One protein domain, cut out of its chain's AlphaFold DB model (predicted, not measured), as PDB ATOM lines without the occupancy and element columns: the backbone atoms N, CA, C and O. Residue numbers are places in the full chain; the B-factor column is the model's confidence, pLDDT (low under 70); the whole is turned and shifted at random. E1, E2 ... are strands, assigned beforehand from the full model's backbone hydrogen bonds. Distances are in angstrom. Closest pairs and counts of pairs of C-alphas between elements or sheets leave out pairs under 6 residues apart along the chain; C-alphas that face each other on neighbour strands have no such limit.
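Overview. This is residues 26 to 98 of the 111 residues of an uncharacterized protein of Chryseobacterium taichungense (UniProt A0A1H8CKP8). With little regular structure, the domain is a twisted four-strand sheet, E3 to E6, with a small hairpin, E1 and E2, near one end and residues 63 to 68 sticking out at the other. The 73 printed residues include six strands, E1 to E6, and no named helix: all strand, with 25 residues in named elements. It is only just compact, close to loose, with radius of gyration of the C-alphas 13.0 A and spans 35 by 33 by 20 A.

Along the chain. After residues 26 to 39, E1 is residues 40 to 43, from C-alpha 40 at (183.944, 130.544, 186.545). E2 is 48 to 51, E3 57 to 60, E4 71 to 76, 16.5 A long, E5 83 to 86, and E6 95 to 97, ending at C-alpha 97 (178.312, 148.225, 175.521).

Arrangement. E1 and E2 form an antiparallel hairpin; N 41 and O 50 are 2.9 A apart. E3, E4, E5, E6 form a meander, each strand the antiparallel neighbour of the one before, with N 59 and O 72 at 2.8 A, N 75 and O 84 at 2.8 A, N 97 and O 83 at 3.4 A.

Size, cuts and confidence. The farthest C-alphas, Asn 27 and Asp 63, are 37.5 A apart. The printed part has no cut. Residues 63 to 65 and 89 to 98 have pLDDT under 70.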
ATOM      1  N   GLY A  26     188.205 119.644 188.046       76.81
ATOM      2  CA  GLY A  26     188.657 121.043 188.098       76.81
ATOM      3  C   GLY A  26     190.009 121.320 187.424       76.81
ATOM      4  O   GLY A  26     190.612 122.368 187.659       76.81
ATOM      5  N   ASN A  27     190.508 120.392 186.599       84.69
ATOM      6  CA  ASN A  27     191.696 120.596 185.764       84.69
ATOM      7  C   ASN A  27     191.357 121.166 184.369       84.69
ATOM      8  O   ASN A  27     192.042 120.900 183.388       84.69
ATOM      9  N   ASP A  28     190.271 121.923 184.274       90.19
ATOM     10  CA  ASP A  28     189.729 122.523 183.054       90.19
ATOM     11  C   ASP A  28     189.902 124.048 183.066       90.19
ATOM     12  O   ASP A  28     188.992 124.813 182.749       90.19
ATOM     13  N   ARG A  29     191.092 124.496 183.480       94.06
ATOM     14  CA  ARG A  29     191.452 125.913 183.438       94.06
ATOM     15  C   ARG A  29     191.550 126.387 181.991       94.06
ATOM     16  O   ARG A  29     192.221 125.754 181.178       94.06
ATOM     17  N   ASP A  30     190.920 127.517 181.692       92.50
ATOM     18  CA  ASP A  30     191.083 128.205 180.413       92.50
ATOM     19  C   ASP A  30     192.396 129.016 180.350       92.50
ATOM     20  O   ASP A  30     193.210 129.014 181.278       92.50
ATOM     21  N   VAL A  31     192.606 129.742 179.244       94.75
ATOM     22  CA  VAL A  31     193.786 130.605 179.030       94.75
ATOM     23  C   VAL A  31     193.920 131.741 180.051       94.75
ATOM     24  O   VAL A  31     195.002 132.300 180.208       94.75
ATOM     25  N   HIS A  32     192.837 132.082 180.748       94.75
ATOM     26  CA  HIS A  32     192.806 133.077 181.814       94.75
ATOM     27  C   HIS A  32     192.902 132.441 183.211       94.75
ATOM     28  O   HIS A  32     192.897 133.155 184.213       94.75
ATOM     29  N   GLY A  33     193.006 131.112 183.295       93.94
ATOM     30  CA  GLY A  33     193.055 130.361 184.546       93.94
ATOM     31  C   GLY A  33     191.687 130.111 185.186       93.94
ATOM     32  O   GLY A  33     191.639 129.619 186.316       93.94
ATOM     33  N   CYS A  34     190.581 130.421 184.505       95.38
ATOM     34  CA  CYS A  34     189.234 130.214 185.029       95.38
ATOM     35  C   CYS A  34     188.819 128.746 184.917       95.38
ATOM     36  O   CYS A  34     189.000 128.118 183.879       95.38
ATOM     37  N   ILE A  35     188.247 128.199 185.996       94.44
ATOM     38  CA  ILE A  35     187.784 126.807 186.069       94.44
ATOM     39  C   ILE A  35     186.315 126.753 185.631       94.44
ATOM     40  O   ILE A  35     185.410 127.020 186.435       94.44
ATOM     41  N   GLY A  36     186.073 126.403 184.368       90.56
ATOM     42  CA  GLY A  36     184.730 126.384 183.779       90.56
ATOM     43  C   GLY A  36     183.763 125.450 184.512       90.56
ATOM     44  O   GLY A  36     182.626 125.825 184.792       90.56
ATOM     45  N   SER A  37     184.235 124.281 184.940       90.56
ATOM     46  CA  SER A  37     183.464 123.269 185.675       90.56
ATOM     47  C   SER A  37     183.024 123.736 187.063       90.56
ATOM     48  O   SER A  37     182.052 123.222 187.607       90.56
ATOM     49  N   ALA A  38     183.700 124.733 187.641       91.12
ATOM     50  CA  ALA A  38     183.279 125.390 188.881       91.12
ATOM     51  C   ALA A  38     182.329 126.585 188.630       91.12
ATOM     52  O   ALA A  38     181.863 127.239 189.576       91.12
ATOM     53  N   GLY A  39     182.009 126.857 187.361       89.69
ATOM     54  CA  GLY A  39     181.143 127.944 186.919       89.69
ATOM     55  C   GLY A  39     181.842 129.300 186.837       89.69
ATOM     56  O   GLY A  39     181.165 130.326 186.908       89.69
ATOM     57  N   TYR A  40     183.177 129.318 186.743       93.19
ATOM     58  CA  TYR A  40     183.944 130.544 186.545       93.19
ATOM     59  C   TYR A  40     184.066 130.894 185.063       93.19
ATOM     60  O   TYR A  40     184.423 130.055 184.241       93.19
ATOM     61  N   THR A  41     183.869 132.173 184.763       92.19
ATOM     62  CA  THR A  41     184.083 132.766 183.442       92.19
ATOM     63  C   THR A  41     184.948 134.008 183.592       92.19
ATOM     64  O   THR A  41     184.782 134.770 184.546       92.19
ATOM     65  N   TYR A  42     185.868 134.240 182.660       94.62
ATOM     66  CA  TYR A  42     186.688 135.446 182.676       94.62
ATOM     67  C   TYR A  42     185.861 136.695 182.341       94.62
ATOM     68  O   TYR A  42     185.161 136.725 181.328       94.62
ATOM     69  N   SER A  43     185.960 137.730 183.178       93.50
ATOM     70  CA  SER A  43     185.400 139.059 182.913       93.50
ATOM     71  C   SER A  43     186.490 139.996 182.413       93.50
ATOM     72  O   SER A  43     187.444 140.290 183.137       93.50
ATOM     73  N   GLN A  44     186.321 140.536 181.207       92.19
ATOM     74  CA  GLN A  44     187.276 141.486 180.628       92.19
ATOM     75  C   GLN A  44     187.284 142.822 181.374       92.19
ATOM     76  O   GLN A  44     188.301 143.509 181.441       92.19
ATOM     77  N   ILE A  45     186.139 143.225 181.928       92.12
ATOM     78  CA  ILE A  45     186.031 144.511 182.621       92.12
ATOM     79  C   ILE A  45     186.656 144.449 184.013       92.12
ATOM     80  O   ILE A  45     187.237 145.441 184.463       92.12
ATOM     81  N   LYS A  46     186.519 143.314 184.704       90.94
ATOM     82  CA  LYS A  46     187.076 143.122 186.046       90.94
ATOM     83  C   LYS A  46     188.491 142.548 186.039       90.94
ATOM     84  O   LYS A  46     189.186 142.700 187.036       90.94
ATOM     85  N   ASN A  47     188.929 141.962 184.923       93.12
ATOM     86  CA  ASN A  47     190.182 141.214 184.797       93.12
ATOM     87  C   ASN A  47     190.292 140.061 185.808       93.12
ATOM     88  O   ASN A  47     191.376 139.769 186.308       93.12
ATOM     89  N   GLU A  48     189.170 139.412 186.124       95.06
ATOM     90  CA  GLU A  48     189.104 138.323 187.099       95.06
ATOM     91  C   GLU A  48     188.111 137.242 186.651       95.06
ATOM     92  O   GLU A  48     187.212 137.491 185.842       95.06
ATOM     93  N   CYS A  49     188.264 136.036 187.199       95.25
ATOM     94  CA  CYS A  49     187.302 134.955 187.021       95.25
ATOM     95  C   CYS A  49     186.096 135.177 187.935       95.25
ATOM     96  O   CYS A  49     186.228 135.222 189.159       95.25
ATOM     97  N   VAL A  50     184.905 135.266 187.353       94.44
ATOM     98  CA  VAL A  50     183.652 135.530 188.069       94.44
ATOM     99  C   VAL A  50     182.659 134.393 187.877       94.44
ATOM    100  O   VAL A  50     182.614 133.764 186.822       94.44
ATOM    101  N   ARG A  51     181.812 134.157 188.881       93.25
ATOM    102  CA  ARG A  51     180.651 133.269 188.750       93.25
ATOM    103  C   ARG A  51     179.456 134.098 188.304       93.25
ATOM    104  O   ARG A  51     178.949 134.943 189.046       93.25
ATOM    105  N   VAL A  52     179.024 133.888 187.066       90.00
ATOM    106  CA  VAL A  52     177.968 134.678 186.405       90.00
ATOM    107  C   VAL A  52     176.650 134.626 187.194       90.00
ATOM    108  O   VAL A  52     175.967 135.635 187.357       90.00
ATOM    109  N   PHE A  53     176.332 133.477 187.789       88.31
ATOM    110  CA  PHE A  53     175.137 133.285 188.616       88.31
ATOM    111  C   PHE A  53     175.216 133.874 190.026       88.31
ATOM    112  O   PHE A  53     174.202 133.895 190.719       88.31
ATOM    113  N   GLU A  54     176.361 134.395 190.457       92.19
ATOM    114  CA  GLU A  54     176.493 135.114 191.733       92.19
ATOM    115  C   GLU A  54     176.414 136.636 191.557       92.19
ATOM    116  O   GLU A  54     176.410 137.381 192.537       92.19
ATOM    117  N   GLN A  55     176.330 137.128 190.317       91.06
ATOM    118  CA  GLN A  55     176.275 138.564 190.068       91.06
ATOM    119  C   GLN A  55     174.947 139.166 190.539       91.06
ATOM    120  O   GLN A  55     173.890 138.546 190.454       91.06
ATOM    121  N   LYS A  56     175.003 140.408 191.030       88.06
ATOM    122  CA  LYS A  56     173.847 141.094 191.635       88.06
ATOM    123  C   LYS A  56     172.760 141.443 190.621       88.06
ATOM    124  O   LYS A  56     171.580 141.389 190.947       88.06
ATOM    125  N   ILE A  57     173.163 141.833 189.415       90.19
ATOM    126  CA  ILE A  57     172.248 142.270 188.365       90.19
ATOM    127  C   ILE A  57     172.035 141.098 187.420       90.19
ATOM    128  O   ILE A  57     172.942 140.695 186.691       90.19
ATOM    129  N   LYS A  58     170.821 140.555 187.478       89.56
ATOM    130  CA  LYS A  58     170.371 139.407 186.700       89.56
ATOM    131  C   LYS A  58     169.133 139.818 185.925       89.56
ATOM    132  O   LYS A  58     168.167 140.293 186.516       89.56
ATOM    133  N   LEU A  59     169.176 139.636 184.618       85.88
ATOM    134  CA  LEU A  59     168.048 139.826 183.728       85.88
ATOM    135  C   LEU A  59     167.412 138.463 183.476       85.88
ATOM    136  O   LEU A  59     168.113 137.476 183.227       85.88
ATOM    137  N   LYS A  60     166.087 138.427 183.581       83.31
ATOM    138  CA  LYS A  60     165.273 137.284 183.183       83.31
ATOM    139  C   LYS A  60     164.695 137.571 181.810       83.31
ATOM    140  O   LYS A  60     164.348 138.711 181.510       83.31
ATOM    141  N   GLU A  61     164.606 136.532 181.006       81.50
ATOM    142  CA  GLU A  61     163.856 136.557 179.759       81.50
ATOM    143  C   GLU A  61     162.373 136.813 180.083       81.50
ATOM    144  O   GLU A  61     161.825 136.171 180.981       81.50
ATOM    145  N   VAL A  62     161.770 137.823 179.443       76.06
ATOM    146  CA  VAL A  62     160.398 138.279 179.750       76.06
ATOM    147  C   VAL A  62     159.360 137.531 178.911       76.06
ATOM    148  O   VAL A  62     158.295 137.240 179.434       76.06
ATOM    149  N   ASP A  63     159.719 137.114 177.694       67.19
ATOM    150  CA  ASP A  63     158.862 136.358 176.773       67.19
ATOM    151  C   ASP A  63     159.719 135.337 176.011       67.19
ATOM    152  O   ASP A  63     160.138 135.561 174.877       67.19
ATOM    153  N   GLY A  64     160.087 134.248 176.685       63.44
ATOM    154  CA  GLY A  64     160.886 133.186 176.081       63.44
ATOM    155  C   GLY A  64     159.994 132.092 175.507       63.44
ATOM    156  O   GLY A  64     159.258 131.456 176.254       63.44
ATOM    157  N   ASP A  65     160.147 131.778 174.220       67.62
ATOM    158  CA  ASP A  65     159.543 130.587 173.587       67.62
ATOM    159  C   ASP A  65     160.148 129.262 174.111       67.62
ATOM    160  O   ASP A  65     159.803 128.162 173.674       67.62
ATOM    161  N   LYS A  66     161.107 129.357 175.037       70.06
ATOM    162  CA  LYS A  66     161.861 128.243 175.602       70.06
ATOM    163  C   LYS A  66     161.165 127.695 176.844       70.06
ATOM    164  O   LYS A  66     160.694 128.433 177.701       70.06
ATOM    165  N   SER A  67     161.207 126.374 177.010       75.69
ATOM    166  CA  SER A  67     160.672 125.678 178.190       75.69
ATOM    167  C   SER A  67     161.505 125.861 179.468       75.69
ATOM    168  O   SER A  67     161.130 125.353 180.525       75.69
ATOM    169  N   TYR A  68     162.642 126.555 179.388       75.44
ATOM    170  CA  TYR A  68     163.571 126.748 180.496       75.44
ATOM    171  C   TYR A  68     163.887 128.230 180.703       75.44
ATOM    172  O   TYR A  68     163.974 129.010 179.758       75.44
ATOM    173  N   SER A  69     164.074 128.619 181.966       77.12
ATOM    174  CA  SER A  69     164.391 130.000 182.326       77.12
ATOM    175  C   SER A  69     165.884 130.256 182.174       77.12
ATOM    176  O   SER A  69     166.706 129.619 182.838       77.12
ATOM    177  N   THR A  70     166.234 131.209 181.316       81.50
ATOM    178  CA  THR A  70     167.604 131.692 181.187       81.50
ATOM    179  C   THR A  70     167.859 132.893 182.097       81.50
ATOM    180  O   THR A  70     166.964 133.685 182.405       81.50
ATOM    181  N   MET A  71     169.103 133.031 182.562       84.06
ATOM    182  CA  MET A  71     169.536 134.165 183.373       84.06
ATOM    183  C   MET A  71     170.729 134.837 182.707       84.06
ATOM    184  O   MET A  71     171.805 134.250 182.605       84.06
ATOM    185  N   THR A  72     170.545 136.090 182.309       86.75
ATOM    186  CA  THR A  72     171.622 136.938 181.795       86.75
ATOM    187  C   THR A  72     172.207 137.755 182.940       86.75
ATOM    188  O   THR A  72     171.458 138.386 183.682       86.75
ATOM    189  N   ALA A  73     173.528 137.780 183.110       90.38
ATOM    190  CA  ALA A  73     174.159 138.631 184.124       90.38
ATOM    191  C   ALA A  73     174.755 139.892 183.507       90.38
ATOM    192  O   ALA A  73     175.306 139.852 182.408       90.38
ATOM    193  N   VAL A  74     174.712 140.997 184.249       91.31
ATOM    194  CA  VAL A  74     175.357 142.254 183.854       91.31
ATOM    195  C   VAL A  74     176.398 142.644 184.893       91.31
ATOM    196  O   VAL A  74     176.102 142.756 186.085       91.31
ATOM    197  N   ILE A  75     177.624 142.880 184.435       91.00
ATOM    198  CA  ILE A  75     178.744 143.328 185.258       91.00
ATOM    199  C   ILE A  75     179.139 144.735 184.833       91.00
ATOM    200  O   ILE A  75     179.513 144.969 183.689       91.00
ATOM    201  N   PHE A  76     179.112 145.672 185.778       90.94
ATOM    202  CA  PHE A  76     179.598 147.026 185.553       90.94
ATOM    203  C   PHE A  76     181.039 147.190 186.030       90.94
ATOM    204  O   PHE A  76     181.459 146.649 187.054       90.94
ATOM    205  N   SER A  77     181.784 148.007 185.295       89.94
ATOM    206  CA  SER A  77     183.045 148.584 185.767       89.94
ATOM    207  C   SER A  77     182.834 149.452 187.012       89.94
ATOM    208  O   SER A  77     181.779 150.057 187.189       89.94
ATOM    209  N   LYS A  78     183.881 149.612 187.832       88.88
ATOM    210  CA  LYS A  78     183.851 150.457 189.042       88.88
ATOM    211  C   LYS A  78     183.410 151.904 188.774       88.88
ATOM    212  O   LYS A  78     182.819 152.536 189.638       88.88
ATOM    213  N   ASN A  79     183.701 152.431 187.585       89.69
ATOM    214  CA  ASN A  79     183.332 153.789 187.183       89.69
ATOM    215  C   ASN A  79     181.989 153.869 186.434       89.69
ATOM    216  O   ASN A  79     181.659 154.937 185.926       89.69
ATOM    217  N   MET A  80     181.249 152.759 186.325       85.56
ATOM    218  CA  MET A  80     179.963 152.654 185.623       85.56
ATOM    219  C   MET A  80     180.005 153.054 184.133       85.56
ATOM    220  O   MET A  80     178.958 153.240 183.521       85.56
ATOM    221  N   LYS A  81     181.191 153.174 183.514       89.81
ATOM    222  CA  LYS A  81     181.336 153.596 182.101       89.81
ATOM    223  C   LYS A  81     181.319 152.437 181.108       89.81
ATOM    224  O   LYS A  81     181.209 152.661 179.904       89.81
ATOM    225  N   LYS A  82     181.511 151.217 181.600       88.62
ATOM    226  CA  LYS A  82     181.499 149.977 180.824       88.62
ATOM    227  C   LYS A  82     180.607 148.952 181.513       88.62
ATOM    228  O   LYS A  82     180.632 148.867 182.748       88.62
ATOM    229  N   ALA A  83     179.901 148.170 180.706       90.31
ATOM    230  CA  ALA A  83     179.134 147.011 181.130       90.31
ATOM    231  C   ALA A  83     179.499 145.801 180.261       90.31
ATOM    232  O   ALA A  83     179.704 145.942 179.054       90.31
ATOM    233  N   GLU A  84     179.588 144.635 180.887       89.12
ATOM    234  CA  GLU A  84     179.811 143.336 180.260       89.12
ATOM    235  C   GLU A  84     178.587 142.473 180.548       89.12
ATOM    236  O   GLU A  84     178.153 142.359 181.698       89.12
ATOM    237  N   ILE A  85     177.995 141.926 179.490       90.06
ATOM    238  CA  ILE A  85     176.726 141.200 179.547       90.06
ATOM    239  C   ILE A  85     176.989 139.733 179.223       90.06
ATOM    240  O   ILE A  85     177.499 139.415 178.154       90.06
ATOM    241  N   PHE A  86     176.621 138.838 180.132       88.50
ATOM    242  CA  PHE A  86     176.756 137.393 179.971       88.50
ATOM    243  C   PHE A  86     175.400 136.793 179.625       88.50
ATOM    244  O   PHE A  86     174.571 136.612 180.516       88.50
ATOM    245  N   ILE A  87     175.188 136.504 178.341       85.19
ATOM    246  CA  ILE A  87     173.966 135.885 177.824       85.19
ATOM    247  C   ILE A  87     174.186 134.362 177.751       85.19
ATOM    248  O   ILE A  87     175.178 133.921 177.161       85.19
ATOM    249  N   PRO A  88     173.319 133.544 178.364       76.75
ATOM    250  CA  PRO A  88     173.345 132.093 178.189       76.75
ATOM    251  C   PRO A  88     172.900 131.688 176.767       76.75
ATOM    252  O   PRO A  88     172.180 132.418 176.098       76.75
ATOM    253  N   ASP A  89     173.308 130.500 176.314       67.44
ATOM    254  CA  ASP A  89     172.884 129.861 175.048       67.44
ATOM    255  C   ASP A  89     173.398 130.447 173.724       67.44
ATOM    256  O   ASP A  89     172.674 130.492 172.731       67.44
ATOM    257  N   GLY A  90     174.668 130.851 173.649       58.41
ATOM    258  CA  GLY A  90     175.340 131.088 172.358       58.41
ATOM    259  C   GLY A  90     174.824 132.281 171.536       58.41
ATOM    260  O   GLY A  90     175.450 132.641 170.538       58.41
ATOM    261  N   ALA A  91     173.756 132.950 171.977       53.97
ATOM    262  CA  ALA A  91     173.288 134.231 171.471       53.97
ATOM    263  C   ALA A  91     174.237 135.340 171.961       53.97
ATOM    264  O   ALA A  91     173.991 136.015 172.952       53.97
ATOM    265  N   ALA A  92     175.356 135.476 171.250       47.19
ATOM    266  CA  ALA A  92     176.396 136.490 171.409       47.19
ATOM    267  C   ALA A  92     177.205 136.441 172.727       47.19
ATOM    268  O   ALA A  92     176.779 136.853 173.804       47.19
ATOM    269  N   LYS A  93     178.468 136.011 172.594       46.91
ATOM    270  CA  LYS A  93     179.534 136.258 173.577       46.91
ATOM    271  C   LYS A  93     179.571 137.748 173.941       46.91
ATOM    272  O   LYS A  93     179.698 138.574 173.044       46.91
ATOM    273  N   ALA A  94     179.513 138.042 175.243       50.09
ATOM    274  CA  ALA A  94     179.926 139.288 175.893       50.09
ATOM    275  C   ALA A  94     179.888 140.547 175.005       50.09
ATOM    276  O   ALA A  94     180.912 140.971 174.467       50.09
ATOM    277  N   LEU A  95     178.721 141.192 174.884       54.84
ATOM    278  CA  LEU A  95     178.672 142.535 174.308       54.84
ATOM    279  C   LEU A  95     179.214 143.546 175.327       54.84
ATOM    280  O   LEU A  95     178.613 143.786 176.374       54.84
ATOM    281  N   SER A  96     180.345 144.167 174.996       47.81
ATOM    282  CA  SER A  96     180.830 145.363 175.686       47.81
ATOM    283  C   SER A  96     180.082 146.583 175.159       47.81
ATOM    284  O   SER A  96     180.456 147.168 174.142       47.81
ATOM    285  N   LEU A  97     179.015 146.987 175.847       54.31
ATOM    286  CA  LEU A  97     178.312 148.225 175.521       54.31
ATOM    287  C   LEU A  97     179.060 149.420 176.129       54.31
ATOM    288  O   LEU A  97     179.293 149.496 177.337       54.31
ATOM    289  N   LYS A  98     179.413 150.391 175.282       44.03
ATOM    290  CA  LYS A  98     179.931 151.705 175.687       44.03
ATOM    291  C   LYS A  98     178.785 152.716 175.596       44.03
ATOM    292  O   LYS A  98     178.711 153.492 174.652       44.03
TER     293      LYS A  98